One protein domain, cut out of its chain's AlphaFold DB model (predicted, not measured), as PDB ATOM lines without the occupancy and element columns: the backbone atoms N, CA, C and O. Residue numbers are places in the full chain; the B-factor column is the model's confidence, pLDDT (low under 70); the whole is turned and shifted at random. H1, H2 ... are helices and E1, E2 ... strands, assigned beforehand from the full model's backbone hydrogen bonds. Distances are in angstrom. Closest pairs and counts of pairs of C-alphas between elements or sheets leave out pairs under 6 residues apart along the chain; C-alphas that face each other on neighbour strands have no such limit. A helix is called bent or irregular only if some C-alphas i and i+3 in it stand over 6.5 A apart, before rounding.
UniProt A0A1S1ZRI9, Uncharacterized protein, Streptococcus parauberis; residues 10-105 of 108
ATOM      1  N   VAL A  10      22.879  22.022  76.142       92.06
ATOM      2  CA  VAL A  10      23.310  22.826  74.981       92.06
ATOM      3  C   VAL A  10      22.428  24.065  74.869       92.06
ATOM      4  O   VAL A  10      21.207  23.955  74.867       92.06
ATOM      5  N   GLY A  11      23.059  25.232  74.789       92.06
ATOM      6  CA  GLY A  11      22.424  26.525  74.553       92.06
ATOM      7  C   GLY A  11      23.001  27.206  73.315       92.06
ATOM      8  O   GLY A  11      23.975  26.735  72.718       92.06
ATOM      9  N   TYR A  12      22.388  28.320  72.927       93.38
ATOM     10  CA  TYR A  12      22.786  29.114  71.771       93.38
ATOM     11  C   TYR A  12      22.642  30.607  72.059       93.38
ATOM     12  O   TYR A  12      21.856  31.020  72.906       93.38
ATOM     13  N   PHE A  13      23.414  31.417  71.341       91.94
ATOM     14  CA  PHE A  13      23.212  32.863  71.278       91.94
ATOM     15  C   PHE A  13      22.274  33.216  70.117       91.94
ATOM     16  O   PHE A  13      22.345  32.587  69.061       91.94
ATOM     17  N   ASP A  14      21.464  34.271  70.259       87.12
ATOM     18  CA  ASP A  14      20.507  34.734  69.231       87.12
ATOM     19  C   ASP A  14      21.155  34.997  67.861       87.12
ATOM     20  O   ASP A  14      20.535  34.863  66.804       87.12
ATOM     21  N   THR A  15      22.446  35.325  67.860       91.88
ATOM     22  CA  THR A  15      23.268  35.512  66.661       91.88
ATOM     23  C   THR A  15      23.403  34.255  65.800       91.88
ATOM     24  O   THR A  15      23.846  34.371  64.656       91.88
ATOM     25  N   VAL A  16      22.996  33.076  66.289       93.00
ATOM     26  CA  VAL A  16      22.956  31.817  65.527       93.00
ATOM     27  C   VAL A  16      22.151  31.955  64.233       93.00
ATOM     28  O   VAL A  16      22.601  31.509  63.178       93.00
ATOM     29  N   PHE A  17      21.018  32.662  64.271       90.88
ATOM     30  CA  PHE A  17      20.134  32.796  63.112       90.88
ATOM     31  C   PHE A  17      20.713  33.701  62.023       90.88
ATOM     32  O   PHE A  17      20.408  33.530  60.847       90.88
ATOM     33  N   ALA A  18      21.606  34.626  62.389       92.56
ATOM     34  CA  ALA A  18      22.281  35.515  61.446       92.56
ATOM     35  C   ALA A  18      23.444  34.840  60.694       92.56
ATOM     36  O   ALA A  18      24.031  35.447  59.800       92.56
ATOM     37  N   LYS A  19      23.827  33.614  61.078       93.19
ATOM     38  CA  LYS A  19      24.949  32.871  60.478       93.19
ATOM     39  C   LYS A  19      24.531  31.887  59.394       93.19
ATOM     40  O   LYS A  19      25.406  31.306  58.762       93.19
ATOM     41  N   ILE A  20      23.231  31.711  59.186       91.00
ATOM     42  CA  ILE A  20      22.688  30.730  58.254       91.00
ATOM     43  C   ILE A  20      22.024  31.428  57.074       91.00
ATOM     44  O   ILE A  20      21.366  32.456  57.224       91.00
ATOM     45  N   GLU A  21      22.203  30.847  55.891       93.06
ATOM     46  CA  GLU A  21      21.535  31.304  54.680       93.06
ATOM     47  C   GLU A  21      20.019  31.106  54.764       93.06
ATOM     48  O   GLU A  21      19.517  30.125  55.317       93.06
ATOM     49  N   ILE A  22      19.272  32.025  54.155       93.19
ATOM     50  CA  ILE A  22      17.808  32.038  54.235       93.19
ATOM     51  C   ILE A  22      17.163  30.741  53.722       93.19
ATOM     52  O   ILE A  22      16.131  30.328  54.243       93.19
ATOM     53  N   GLU A  23      17.783  30.072  52.751       93.56
ATOM     54  CA  GLU A  23      17.302  28.805  52.189       93.56
ATOM     55  C   GLU A  23      17.400  27.666  53.211       93.56
ATOM     56  O   GLU A  23      16.417  26.974  53.471       93.56
ATOM     57  N   THR A  24      18.545  27.549  53.889       93.88
ATOM     58  CA  THR A  24      18.742  26.569  54.971       93.88
ATOM     59  C   THR A  24      17.794  26.848  56.140       93.88
ATOM     60  O   THR A  24      17.226  25.927  56.728       93.88
ATOM     61  N   MET A  25      17.575  28.129  56.455       93.88
ATOM     62  CA  MET A  25      16.605  28.538  57.470       93.88
ATOM     63  C   MET A  25      15.178  28.119  57.094       93.88
ATOM     64  O   MET A  25      14.437  27.615  57.937       93.88
ATOM     65  N   ALA A  26      14.791  28.299  55.828       94.56
ATOM     66  CA  ALA A  26      13.472  27.926  55.327       94.56
ATOM     67  C   ALA A  26      13.245  26.406  55.369       94.56
ATOM     68  O   ALA A  26      12.168  25.961  55.767       94.56
ATOM     69  N   ASP A  27      14.256  25.607  55.029       94.06
ATOM     70  CA  ASP A  27      14.179  24.143  55.099       94.06
ATOM     71  C   ASP A  27      14.061  23.633  56.540       94.06
ATOM     72  O   ASP A  27      13.244  22.747  56.833       94.06
ATOM     73  N   ALA A  28      14.818  24.232  57.463       94.06
ATOM     74  CA  ALA A  28      14.687  23.953  58.887       94.06
ATOM     75  C   ALA A  28      13.296  24.343  59.402       94.06
ATOM     76  O   ALA A  28      12.681  23.571  60.133       94.06
ATOM     77  N   LEU A  29      12.759  25.493  58.974       94.06
ATOM     78  CA  LEU A  29      11.434  25.975  59.381       94.06
ATOM     79  C   LEU A  29      10.323  25.060  58.872       94.06
ATOM     80  O   LEU A  29       9.405  24.723  59.617       94.06
ATOM     81  N   LYS A  30      10.428  24.605  57.624       94.06
ATOM     82  CA  LYS A  30       9.499  23.631  57.054       94.06
ATOM     83  C   LYS A  30       9.538  22.320  57.831       94.06
ATOM     84  O   LYS A  30       8.491  21.769  58.154       94.06
ATOM     85  N   SER A  31      10.735  21.826  58.143       93.25
ATOM     86  CA  SER A  31      10.899  20.603  58.930       93.25
ATOM     87  C   SER A  31      10.335  20.770  60.338       93.25
ATOM     88  O   SER A  31       9.655  19.880  60.837       93.25
ATOM     89  N   PHE A  32      10.559  21.921  60.959       93.62
ATOM     90  CA  PHE A  32      10.062  22.240  62.288       93.62
ATOM     91  C   PHE A  32       8.531  22.241  62.322       93.62
ATOM     92  O   PHE A  32       7.939  21.484  63.087       93.62
ATOM     93  N   ALA A  33       7.897  22.975  61.405       91.19
ATOM     94  CA  ALA A  33       6.442  23.090  61.309       91.19
ATOM     95  C   ALA A  33       5.723  21.762  61.002       91.19
ATOM     96  O   ALA A  33       4.536  21.632  61.276       91.19
ATOM     97  N   LEU A  34       6.412  20.788  60.398       90.25
ATOM     98  CA  LEU A  34       5.832  19.482  60.069       90.25
ATOM     99  C   LEU A  34       5.991  18.437  61.177       90.25
ATOM    100  O   LEU A  34       5.274  17.439  61.159       90.25
ATOM    101  N   ASN A  35       6.955  18.615  62.081       87.00
ATOM    102  CA  ASN A  35       7.350  17.576  63.036       87.00
ATOM    103  C   ASN A  35       7.099  17.947  64.500       87.00
ATOM    104  O   ASN A  35       7.185  17.062  65.349       87.00
ATOM    105  N   TYR A  36       6.817  19.214  64.798       83.50
ATOM    106  CA  TYR A  36       6.563  19.680  66.156       83.50
ATOM    107  C   TYR A  36       5.129  20.182  66.293       83.50
ATOM    108  O   TYR A  36       4.696  21.056  65.544       83.50
ATOM    109  N   ASP A  37       4.411  19.597  67.250       82.25
ATOM    110  CA  ASP A  37       3.064  20.005  67.636       82.25
ATOM    111  C   ASP A  37       3.200  21.057  68.739       82.25
ATOM    112  O   ASP A  37       3.438  20.726  69.898       82.25
ATOM    113  N   LEU A  38       3.187  22.327  68.338       83.12
ATOM    114  CA  LEU A  38       3.227  23.466  69.250       83.12
ATOM    115  C   LEU A  38       1.810  23.974  69.466       83.12
ATOM    116  O   LEU A  38       1.051  24.115  68.501       83.12
ATOM    117  N   ASP A  39       1.481  24.311  70.706       84.62
ATOM    118  CA  ASP A  39       0.187  24.889  71.049       84.62
ATOM    119  C   ASP A  39       0.330  26.293  71.653       84.62
ATOM    120  O   ASP A  39       1.418  26.863  71.749       84.62
ATOM    121  N   GLU A  40      -0.801  26.898  72.011       86.12
ATOM    122  CA  GLU A  40      -0.844  28.242  72.596       86.12
ATOM    123  C   GLU A  40      -0.156  28.355  73.967       86.12
ATOM    124  O   GLU A  40       0.112  29.468  74.423       86.12
ATOM    125  N   ASN A  41       0.136  27.226  74.616       88.25
ATOM    126  CA  ASN A  41       0.832  27.148  75.894       88.25
ATOM    127  C   ASN A  41       2.347  26.967  75.730       88.25
ATOM    128  O   ASN A  41       3.066  27.174  76.709       88.25
ATOM    129  N   SER A  42       2.841  26.622  74.534       88.12
ATOM    130  CA  SER A  42       4.278  26.497  74.277       88.12
ATOM    131  C   SER A  42       4.993  27.828  74.515       88.12
ATOM    132  O   SER A  42       4.623  28.876  73.972       88.12
ATOM    133  N   SER A  43       6.055  27.802  75.322       90.00
ATOM    134  CA  SER A  43       6.810  29.019  75.628       90.00
ATOM    135  C   SER A  43       7.632  29.478  74.417       90.00
ATOM    136  O   SER A  43       8.017  28.688  73.556       90.00
ATOM    137  N   GLN A  44       7.964  30.772  74.340       89.56
ATOM    138  CA  GLN A  44       8.848  31.265  73.270       89.56
ATOM    139  C   GLN A  44      10.211  30.553  73.283       89.56
ATOM    140  O   GLN A  44      10.764  30.265  72.223       89.56
ATOM    141  N   GLY A  45      10.735  30.250  74.476       88.12
ATOM    142  CA  GLY A  45      11.987  29.513  74.638       88.12
ATOM    143  C   GLY A  45      11.883  28.090  74.098       88.12
ATOM    144  O   GLY A  45      12.743  27.664  73.333       88.12
ATOM    145  N   GLU A  46      10.795  27.389  74.412       87.81
ATOM    146  CA  GLU A  46      10.502  26.044  73.911       87.81
ATOM    147  C   GLU A  46      10.437  26.014  72.374       87.81
ATOM    148  O   GLU A  46      11.139  25.229  71.729       87.81
ATOM    149  N   VAL A  47       9.688  26.943  71.772       91.31
ATOM    150  CA  VAL A  47       9.576  27.096  70.310       91.31
ATOM    151  C   VAL A  47      10.957  27.272  69.670       91.31
ATOM    152  O   VAL A  47      11.296  26.575  68.708       91.31
ATOM    153  N   LEU A  48      11.781  28.178  70.203       92.00
ATOM    154  CA  LEU A  48      13.115  28.448  69.662       92.00
ATOM    155  C   LEU A  48      14.077  27.268  69.874       92.00
ATOM    156  O   LEU A  48      14.854  26.935  68.979       92.00
ATOM    157  N   ASN A  49      13.986  26.580  71.010       91.00
ATOM    158  CA  ASN A  49      14.793  25.405  71.335       91.00
ATOM    159  C   ASN A  49      14.520  24.237  70.385       91.00
ATOM    160  O   ASN A  49      15.455  23.592  69.886       91.00
ATOM    161  N   TYR A  50      13.252  23.994  70.071       91.56
ATOM    162  CA  TYR A  50      12.873  23.000  69.076       91.56
ATOM    163  C   TYR A  50      13.279  23.404  67.662       91.56
ATOM    164  O   TYR A  50      13.746  22.560  66.885       91.56
ATOM    165  N   PHE A  51      13.181  24.688  67.333       93.69
ATOM    166  CA  PHE A  51      13.624  25.185  66.041       93.69
ATOM    167  C   PHE A  51      15.140  25.016  65.849       93.69
ATOM    168  O   PHE A  51      15.570  24.417  64.861       93.69
ATOM    169  N   VAL A  52      15.959  25.429  66.821       93.94
ATOM    170  CA  VAL A  52      17.424  25.248  66.785       93.94
ATOM    171  C   VAL A  52      17.802  23.767  66.772       93.94
ATOM    172  O   VAL A  52      18.692  23.363  66.023       93.94
ATOM    173  N   SER A  53      17.090  22.923  67.523       94.38
ATOM    174  CA  SER A  53      17.271  21.466  67.456       94.38
ATOM    175  C   SER A  53      17.019  20.920  66.050       94.38
ATOM    176  O   SER A  53      17.773  20.075  65.565       94.38
ATOM    177  N   THR A  54      15.966  21.396  65.387       95.00
ATOM    178  CA  THR A  54      15.621  20.996  64.015       95.00
ATOM    179  C   THR A  54      16.672  21.465  63.020       95.00
ATOM    180  O   THR A  54      17.098  20.701  62.153       95.00
ATOM    181  N   LEU A  55      17.142  22.697  63.178       95.38
ATOM    182  CA  LEU A  55      18.213  23.258  62.372       95.38
ATOM    183  C   LEU A  55      19.485  22.404  62.479       95.38
ATOM    184  O   LEU A  55      19.989  21.919  61.473       95.38
ATOM    185  N   ILE A  56      19.955  22.107  63.693       95.88
ATOM    186  CA  ILE A  56      21.149  21.272  63.914       95.88
ATOM    187  C   ILE A  56      20.992  19.871  63.295       95.88
ATOM    188  O   ILE A  56      21.942  19.332  62.726       95.88
ATOM    189  N   LYS A  57      19.789  19.285  63.361       95.44
ATOM    190  CA  LYS A  57      19.480  17.973  62.762       95.44
ATOM    191  C   LYS A  57      19.530  17.958  61.232       95.44
ATOM    192  O   LYS A  57      19.694  16.883  60.662       95.44
ATOM    193  N   THR A  58      19.362  19.105  60.578       92.69
ATOM    194  CA  THR A  58      19.168  19.195  59.119       92.69
ATOM    195  C   THR A  58      20.368  19.771  58.376       92.69
ATOM    196  O   THR A  58      20.561  19.453  57.205       92.69
ATOM    197  N   ILE A  59      21.201  20.569  59.043       95.56
ATOM    198  CA  ILE A  59      22.382  21.181  58.428       95.56
ATOM    199  C   ILE A  59      23.519  20.188  58.167       95.56
ATOM    200  O   ILE A  59      23.691  19.175  58.852       95.56
ATOM    201  N   ASP A  60      24.350  20.533  57.187       96.31
ATOM    202  CA  ASP A  60      25.596  19.838  56.893       96.31
ATOM    203  C   ASP A  60      26.782  20.364  57.727       96.31
ATOM    204  O   ASP A  60      26.662  21.264  58.560       96.31
ATOM    205  N   LEU A  61      27.969  19.798  57.492       97.00
ATOM    206  CA  LEU A  61      29.182  20.197  58.203       97.00
ATOM    207  C   LEU A  61      29.618  21.637  57.899       97.00
ATOM    208  O   LEU A  61      30.224  22.265  58.764       97.00
ATOM    209  N   GLN A  62      29.371  22.160  56.696       96.06
ATOM    210  CA  GLN A  62      29.780  23.527  56.368       96.06
ATOM    211  C   GLN A  62      28.937  24.530  57.150       96.06
ATOM    212  O   GLN A  62      29.494  25.374  57.850       96.06
ATOM    213  N   ASN A  63      27.617  24.363  57.122       96.62
ATOM    214  CA  ASN A  63      26.688  25.172  57.899       96.62
ATOM    215  C   ASN A  63      26.898  24.998  59.407       96.62
ATOM    216  O   ASN A  63      26.859  25.975  60.154       96.62
ATOM    217  N   PHE A  64      27.219  23.785  59.869       97.62
ATOM    218  CA  PHE A  64      27.541  23.560  61.277       97.62
ATOM    219  C   PHE A  64      28.749  24.372  61.745       97.62
ATOM    220  O   PHE A  64      28.692  24.980  62.809       97.62
ATOM    221  N   LYS A  65      29.823  24.440  60.950       96.81
ATOM    222  CA  LYS A  65      31.006  25.246  61.296       96.81
ATOM    223  C   LYS A  65      30.682  26.733  61.456       96.81
ATOM    224  O   LYS A  65      31.305  27.403  62.270       96.81
ATOM    225  N   LEU A  66      29.689  27.244  60.726       95.81
ATOM    226  CA  LEU A  66      29.252  28.638  60.849       95.81
ATOM    227  C   LEU A  66      28.516  28.904  62.166       95.81
ATOM    228  O   LEU A  66      28.683  29.978  62.751       95.81
ATOM    229  N   ILE A  67      27.715  27.941  62.635       95.69
ATOM    230  CA  ILE A  67      26.888  28.122  63.833       95.69
ATOM    231  C   ILE A  67      27.498  27.593  65.122       95.69
ATOM    232  O   ILE A  67      27.158  28.107  66.178       95.69
ATOM    233  N   ALA A  68      28.398  26.611  65.076       96.31
ATOM    234  CA  ALA A  68      28.998  26.017  66.268       96.31
ATOM    235  C   ALA A  68      29.659  27.045  67.213       96.31
ATOM    236  O   ALA A  68      29.478  26.902  68.421       96.31
ATOM    237  N   PRO A  69      30.300  28.136  66.734       95.38
ATOM    238  CA  PRO A  69      30.786  29.210  67.610       95.38
ATOM    239  C   PRO A  69      29.688  29.957  68.381       95.38
ATOM    240  O   PRO A  69      29.985  30.676  69.330       95.38
ATOM    241  N   GLN A  70      28.435  29.842  67.940       95.38
ATOM    242  CA  GLN A  70      27.258  30.423  68.588       95.38
ATOM    243  C   GLN A  70      26.580  29.440  69.548       95.38
ATOM    244  O   GLN A  70      25.614  29.817  70.205       95.38
ATOM    245  N   LEU A  71      27.065  28.197  69.620       95.00
ATOM    246  CA  LEU A  71      26.556  27.162  70.508       95.00
ATOM    247  C   LEU A  71      27.507  26.962  71.686       95.00
ATOM    248  O   LEU A  71      28.734  27.039  71.562       95.00
ATOM    249  N   PHE A  72      26.938  26.636  72.837       93.69
ATOM    250  CA  PHE A  72      27.709  26.346  74.036       93.69
ATOM    251  C   PHE A  72      27.069  25.236  74.854       93.69
ATOM    252  O   PHE A  72      25.870  24.986  74.786       93.69
ATOM    253  N   THR A  73      27.890  24.576  75.658       92.19
ATOM    254  CA  THR A  73      27.448  23.603  76.654       92.19
ATOM    255  C   THR A  73      27.474  24.211  78.043       92.19
ATOM    256  O   THR A  73      28.335  25.042  78.339       92.19
ATOM    257  N   TYR A  74      26.551  23.786  78.898       89.00
ATOM    258  CA  TYR A  74      26.434  24.260  80.276       89.00
ATOM    259  C   TYR A  74      26.029  23.121  81.223       89.00
ATOM    260  O   TYR A  74      25.571  22.057  80.789       89.00
ATOM    261  N   SER A  75      26.232  23.319  82.528       84.69
ATOM    262  CA  SER A  75      25.685  22.409  83.543       84.69
ATOM    263  C   SER A  75      24.204  22.710  83.763       84.69
ATOM    264  O   SER A  75      23.856  23.859  84.017       84.69
ATOM    265  N   LYS A  76      23.333  21.691  83.741       75.75
ATOM    266  CA  LYS A  76      21.908  21.874  84.092       75.75
ATOM    267  C   LYS A  76      21.692  22.105  85.594       75.75
ATOM    268  O   LYS A  76      20.587  22.442  86.002       75.75
ATOM    269  N   THR A  77      22.710  21.925  86.439       74.56
ATOM    270  CA  THR A  77      22.591  22.273  87.860       74.56
ATOM    271  C   THR A  77      22.693  23.782  88.024       74.56
ATOM    272  O   THR A  77      23.751  24.356  87.759       74.56
ATOM    273  N   TYR A  78      21.614  24.402  88.493       59.41
ATOM    274  CA  TYR A  78      21.557  25.838  88.725       59.41
ATOM    275  C   TYR A  78      22.618  26.278  89.745       59.41
ATOM    276  O   TYR A  78      22.620  25.843  90.899       59.41
ATOM    277  N   GLN A  79      23.520  27.144  89.298       63.66
ATOM    278  CA  GLN A  79      24.448  27.912  90.121       63.66
ATOM    279  C   GLN A  79      24.204  29.396  89.820       63.66
ATOM    280  O   GLN A  79      23.756  29.732  88.726       63.66
ATOM    281  N   GLU A  80      24.506  30.292  90.766       69.88
ATOM    282  CA  GLU A  80      24.320  31.749  90.593       69.88
ATOM    283  C   GLU A  80      25.037  32.310  89.351       69.88
ATOM    284  O   GLU A  80      24.679  33.368  88.841       69.88
ATOM    285  N   THR A  81      26.053  31.608  88.849       75.31
ATOM    286  CA  THR A  81      26.718  31.885  87.576       75.31
ATOM    287  C   THR A  81      26.775  30.602  86.758       75.31
ATOM    288  O   THR A  81      27.214  29.567  87.256       75.31
ATOM    289  N   VAL A  82      26.348  30.669  85.497       78.56
ATOM    290  CA  VAL A  82      26.409  29.536  84.569       78.56
ATOM    291  C   VAL A  82      27.719  29.608  83.795       78.56
ATOM    292  O   VAL A  82      27.928  30.508  82.982       78.56
ATOM    293  N   GLU A  83      28.612  28.651  84.035       85.06
ATOM    294  CA  GLU A  83      29.780  28.465  83.179       85.06
ATOM    295  C   GLU A  83      29.366  27.825  81.853       85.06
ATOM    296  O   GLU A  83      28.730  26.765  81.822       85.06
ATOM    297  N   VAL A  84      29.773  28.458  80.752       88.62
ATOM    298  CA  VAL A  84      29.492  27.990  79.396       88.62
ATOM    299  C   VAL A  84      30.779  27.611  78.679       88.62
ATOM    300  O   VAL A  84      31.822  28.245  78.847       88.62
ATOM    301  N   TYR A  85      30.711  26.571  77.854       90.88
ATOM    302  CA  TYR A  85      31.859  26.061  77.117       90.88
ATOM    303  C   TYR A  85      31.535  25.942  75.631       90.88
ATOM    304  O   TYR A  85      30.534  25.309  75.294       90.88
ATOM    305  N   PRO A  86      32.375  26.487  74.737       92.62
ATOM    306  CA  PRO A  86      32.092  26.486  73.308       92.62
ATOM    307  C   PRO A  86      32.055  25.065  72.742       92.62
ATOM    308  O   PRO A  86      32.819  24.189  73.162       92.62
ATOM    309  N   ILE A  87      31.181  24.860  71.760       94.44
ATOM    310  CA  ILE A  87      31.094  23.616  70.994       94.44
ATOM    311  C   ILE A  87      32.178  23.596  69.912       94.44
ATOM    312  O   ILE A  87      32.495  24.614  69.300       94.44
ATOM    313  N   LYS A  88      32.781  22.424  69.677       95.00
ATOM    314  CA  LYS A  88      33.814  22.261  68.648       95.00
ATOM    315  C   LYS A  88      33.198  22.196  67.253       95.00
ATOM    316  O   LYS A  88      32.247  21.466  67.009       95.00
ATOM    317  N   GLU A  89      33.839  22.861  66.301       95.88
ATOM    318  CA  GLU A  89      33.484  22.869  64.875       95.88
ATOM    319  C   GLU A  89      33.905  21.575  64.138       95.88
ATOM    320  O   GLU A  89      34.589  21.604  63.107       95.88
ATOM    321  N   SER A  90      33.556  20.408  64.685       97.56
ATOM    322  CA  SER A  90      33.986  19.106  64.164       97.56
ATOM    323  C   SER A  90      32.824  18.249  63.665       97.56
ATOM    324  O   SER A  90      31.666  18.432  64.034       97.56
ATOM    325  N   LYS A  91      33.146  17.285  62.796       97.75
ATOM    326  CA  LYS A  91      32.158  16.339  62.269       97.75
ATOM    327  C   LYS A  91      31.621  15.424  63.368       97.75
ATOM    328  O   LYS A  91      30.442  15.095  63.367       97.75
ATOM    329  N   GLU A  92      32.486  15.010  64.284       97.81
ATOM    330  CA  GLU A  92      32.137  14.171  65.430       97.81
ATOM    331  C   GLU A  92      31.128  14.887  66.328       97.81
ATOM    332  O   GLU A  92      30.138  14.283  66.737       97.81
ATOM    333  N   GLU A  93      31.345  16.181  66.563       96.69
ATOM    334  CA  GLU A  93      30.446  17.014  67.353       96.69
ATOM    335  C   GLU A  93      29.094  17.202  66.654       96.69
ATOM    336  O   GLU A  93      28.053  17.008  67.275       96.69
ATOM    337  N   LEU A  94      29.085  17.467  65.340       98.12
ATOM    338  CA  LEU A  94      27.842  17.526  64.567       98.12
ATOM    339  C   LEU A  94      27.051  16.217  64.675       98.12
ATOM    340  O   LEU A  94      25.862  16.245  64.974       98.12
ATOM    341  N   ILE A  95      27.703  15.068  64.469       98.06
ATOM    342  CA  ILE A  95      27.051  13.751  64.558       98.06
ATOM    343  C   ILE A  95      26.480  13.521  65.960       98.06
ATOM    344  O   ILE A  95      25.371  13.001  66.102       98.06
ATOM    345  N   TYR A  96      27.228  13.899  66.998       96.50
ATOM    346  CA  TYR A  96      26.765  13.811  68.376       96.50
ATOM    347  C   TYR A  96      25.501  14.654  68.586       96.50
ATOM    348  O   TYR A  96      24.477  14.129  69.028       96.50
ATOM    349  N   LEU A  97      25.521  15.928  68.194       96.31
ATOM    350  CA  LEU A  97      24.370  16.811  68.359       96.31
ATOM    351  C   LEU A  97      23.177  16.355  67.510       96.31
ATOM    352  O   LEU A  97      22.076  16.254  68.031       96.31
ATOM    353  N   GLN A  98      23.363  15.960  66.252       96.69
ATOM    354  CA  GLN A  98      22.269  15.432  65.421       96.69
ATOM    355  C   GLN A  98      21.558  14.239  66.074       96.69
ATOM    356  O   GLN A  98      20.343  14.086  65.943       96.69
ATOM    357  N   LYS A  99      22.302  13.420  66.823       96.44
ATOM    358  CA  LYS A  99      21.758  12.264  67.532       96.44
ATOM    359  C   LYS A  99      21.082  12.618  68.860       96.44
ATOM    360  O   LYS A  99      20.111  11.955  69.221       96.44
ATOM    361  N   TYR A 100      21.580  13.621  69.584       95.06
ATOM    362  CA  TYR A 100      21.211  13.846  70.988       95.06
ATOM    363  C   TYR A 100      20.643  15.237  71.311       95.06
ATOM    364  O   TYR A 100      20.134  15.417  72.410       95.06
ATOM    365  N   ILE A 101      20.657  16.207  70.388       93.31
ATOM    366  CA  ILE A 101      20.345  17.623  70.671       93.31
ATOM    367  C   ILE A 101      18.986  17.827  71.351       93.31
ATOM    368  O   ILE A 101      18.896  18.605  72.292       93.31
ATOM    369  N   GLY A 102      17.964  17.055  70.971       89.62
ATOM    370  CA  GLY A 102      16.631  17.148  71.582       89.62
ATOM    371  C   GLY A 102      16.563  16.725  73.057       89.62
ATOM    372  O   GLY A 102      15.564  16.981  73.705       89.62
ATOM    373  N   GLN A 103      17.599  16.067  73.590       88.38
ATOM    374  CA  GLN A 103      17.731  15.730  75.019       88.38
ATOM    375  C   GLN A 103      18.645  16.728  75.757       88.38
ATOM    376  O   GLN A 103      18.675  16.788  76.993       88.38
ATOM    377  N   LEU A 104      19.444  17.478  74.995       90.00
ATOM    378  CA  LEU A 104      20.475  18.379  75.500       90.00
ATOM    379  C   LEU A 104      19.955  19.806  75.654       90.00
ATOM    380  O   LEU A 104      20.344  20.473  76.608       90.00
ATOM    381  N   ILE A 105      19.069  20.265  74.769       83.44
ATOM    382  CA  ILE A 105      18.391  21.551  74.945       83.44
ATOM    383  C   ILE A 105      17.261  21.359  75.966       83.44
ATOM    384  O   ILE A 105      16.469  20.429  75.840       83.44
TER     385      ILE A 105
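This is residues 10 to 105 of the 108 residues of an uncharacterized protein of Streptococcus parauberis (UniProt A0A1S1ZRI9). H3 runs through the middle of a helical body, with H2 packed across it on one side and H5 alongside it on another, while H1 and H4 pack together. A small sheet of three strands adjoins this body: its edge strand E1 lies inward near H3 and the end of H5, and the E2 and E3 hairpin reaches away from H2, with its loop and H2 at the far ends of the whole. The printed part has 96 residues with five named helices and three named strands, in the order E1 H1 H2 H3 H4 E2 E3 H5. The sheet runs E1, E2, E3, antiparallel throughout, and the class is mostly helix. The whole is compact, with a radius of gyration of the C-alphas of 13.3 A and spans of 36 by 35 by 24 A.

E1, residues 10 to 12, is antiparallel to E2, residues 71 to 74, with N 11 and O 72 within hydrogen-bond range at 2.8 A. E2 and E3, residues 84 to 86, form an antiparallel hairpin, with N 73 and O 85 at 2.8 A. H1, residues 14 to 19, touches H4, residues 61 to 70, at a shallow tilt of 30 degrees, opposite ways; their closest C-alphas, of Val 16 and Gln 70, are 5.5 A apart. H2, residues 22 to 35, touches H3, residues 44 to 58; the closest C-alphas, of Ala 28 and Leu 55, are 5.0 A apart, and the lines are only just about perpendicular at 70.1 degrees. H3 touches H5, residues 91 to 104, opposite ways at a shallow tilt of 32 degrees, with the C-alphas of Lys 57 and Gln 98 closest at 4.6 A. H4 and H5 only just touch, only at their ends, with 3 pairs of C-alphas within 8 A, the closest being Leu 61 and Lys 91 at 6.3 A. H3, H4 and H5 only graze the sheet; H2 is not on it. Every O i to N i+4 pair is within hydrogen-bond range in H2 and H3, against 4 of 6 in H4, 8 of 10 in H5 and 0 of 2 in H1, where 3 of 3 O i to N i+3 pairs are.

E1 begins at C-alpha 10, (23.310, 22.826, 74.981). H2 is 19.9 A long, H3 21.3 A, H4 14.7 A and H5 17.8 A. H4 is irregular, but only just, with C-alphas 66 and 69 7.0 A apart; H5 is irregular, with C-alphas 99 and 102 8.2 A apart. H5 ends at C-alpha 104, (20.475, 18.379, 75.500).

The two C-alphas farthest apart, of Glu 23 and Glu 80, are 39.2 A apart. The printed part has no cut and no long link. Residues 40 to 45, of which 44 and 45 belong to H3, stand free. Mean pLDDT of the printed part is 91.0; residues 78 to 80 are under 70.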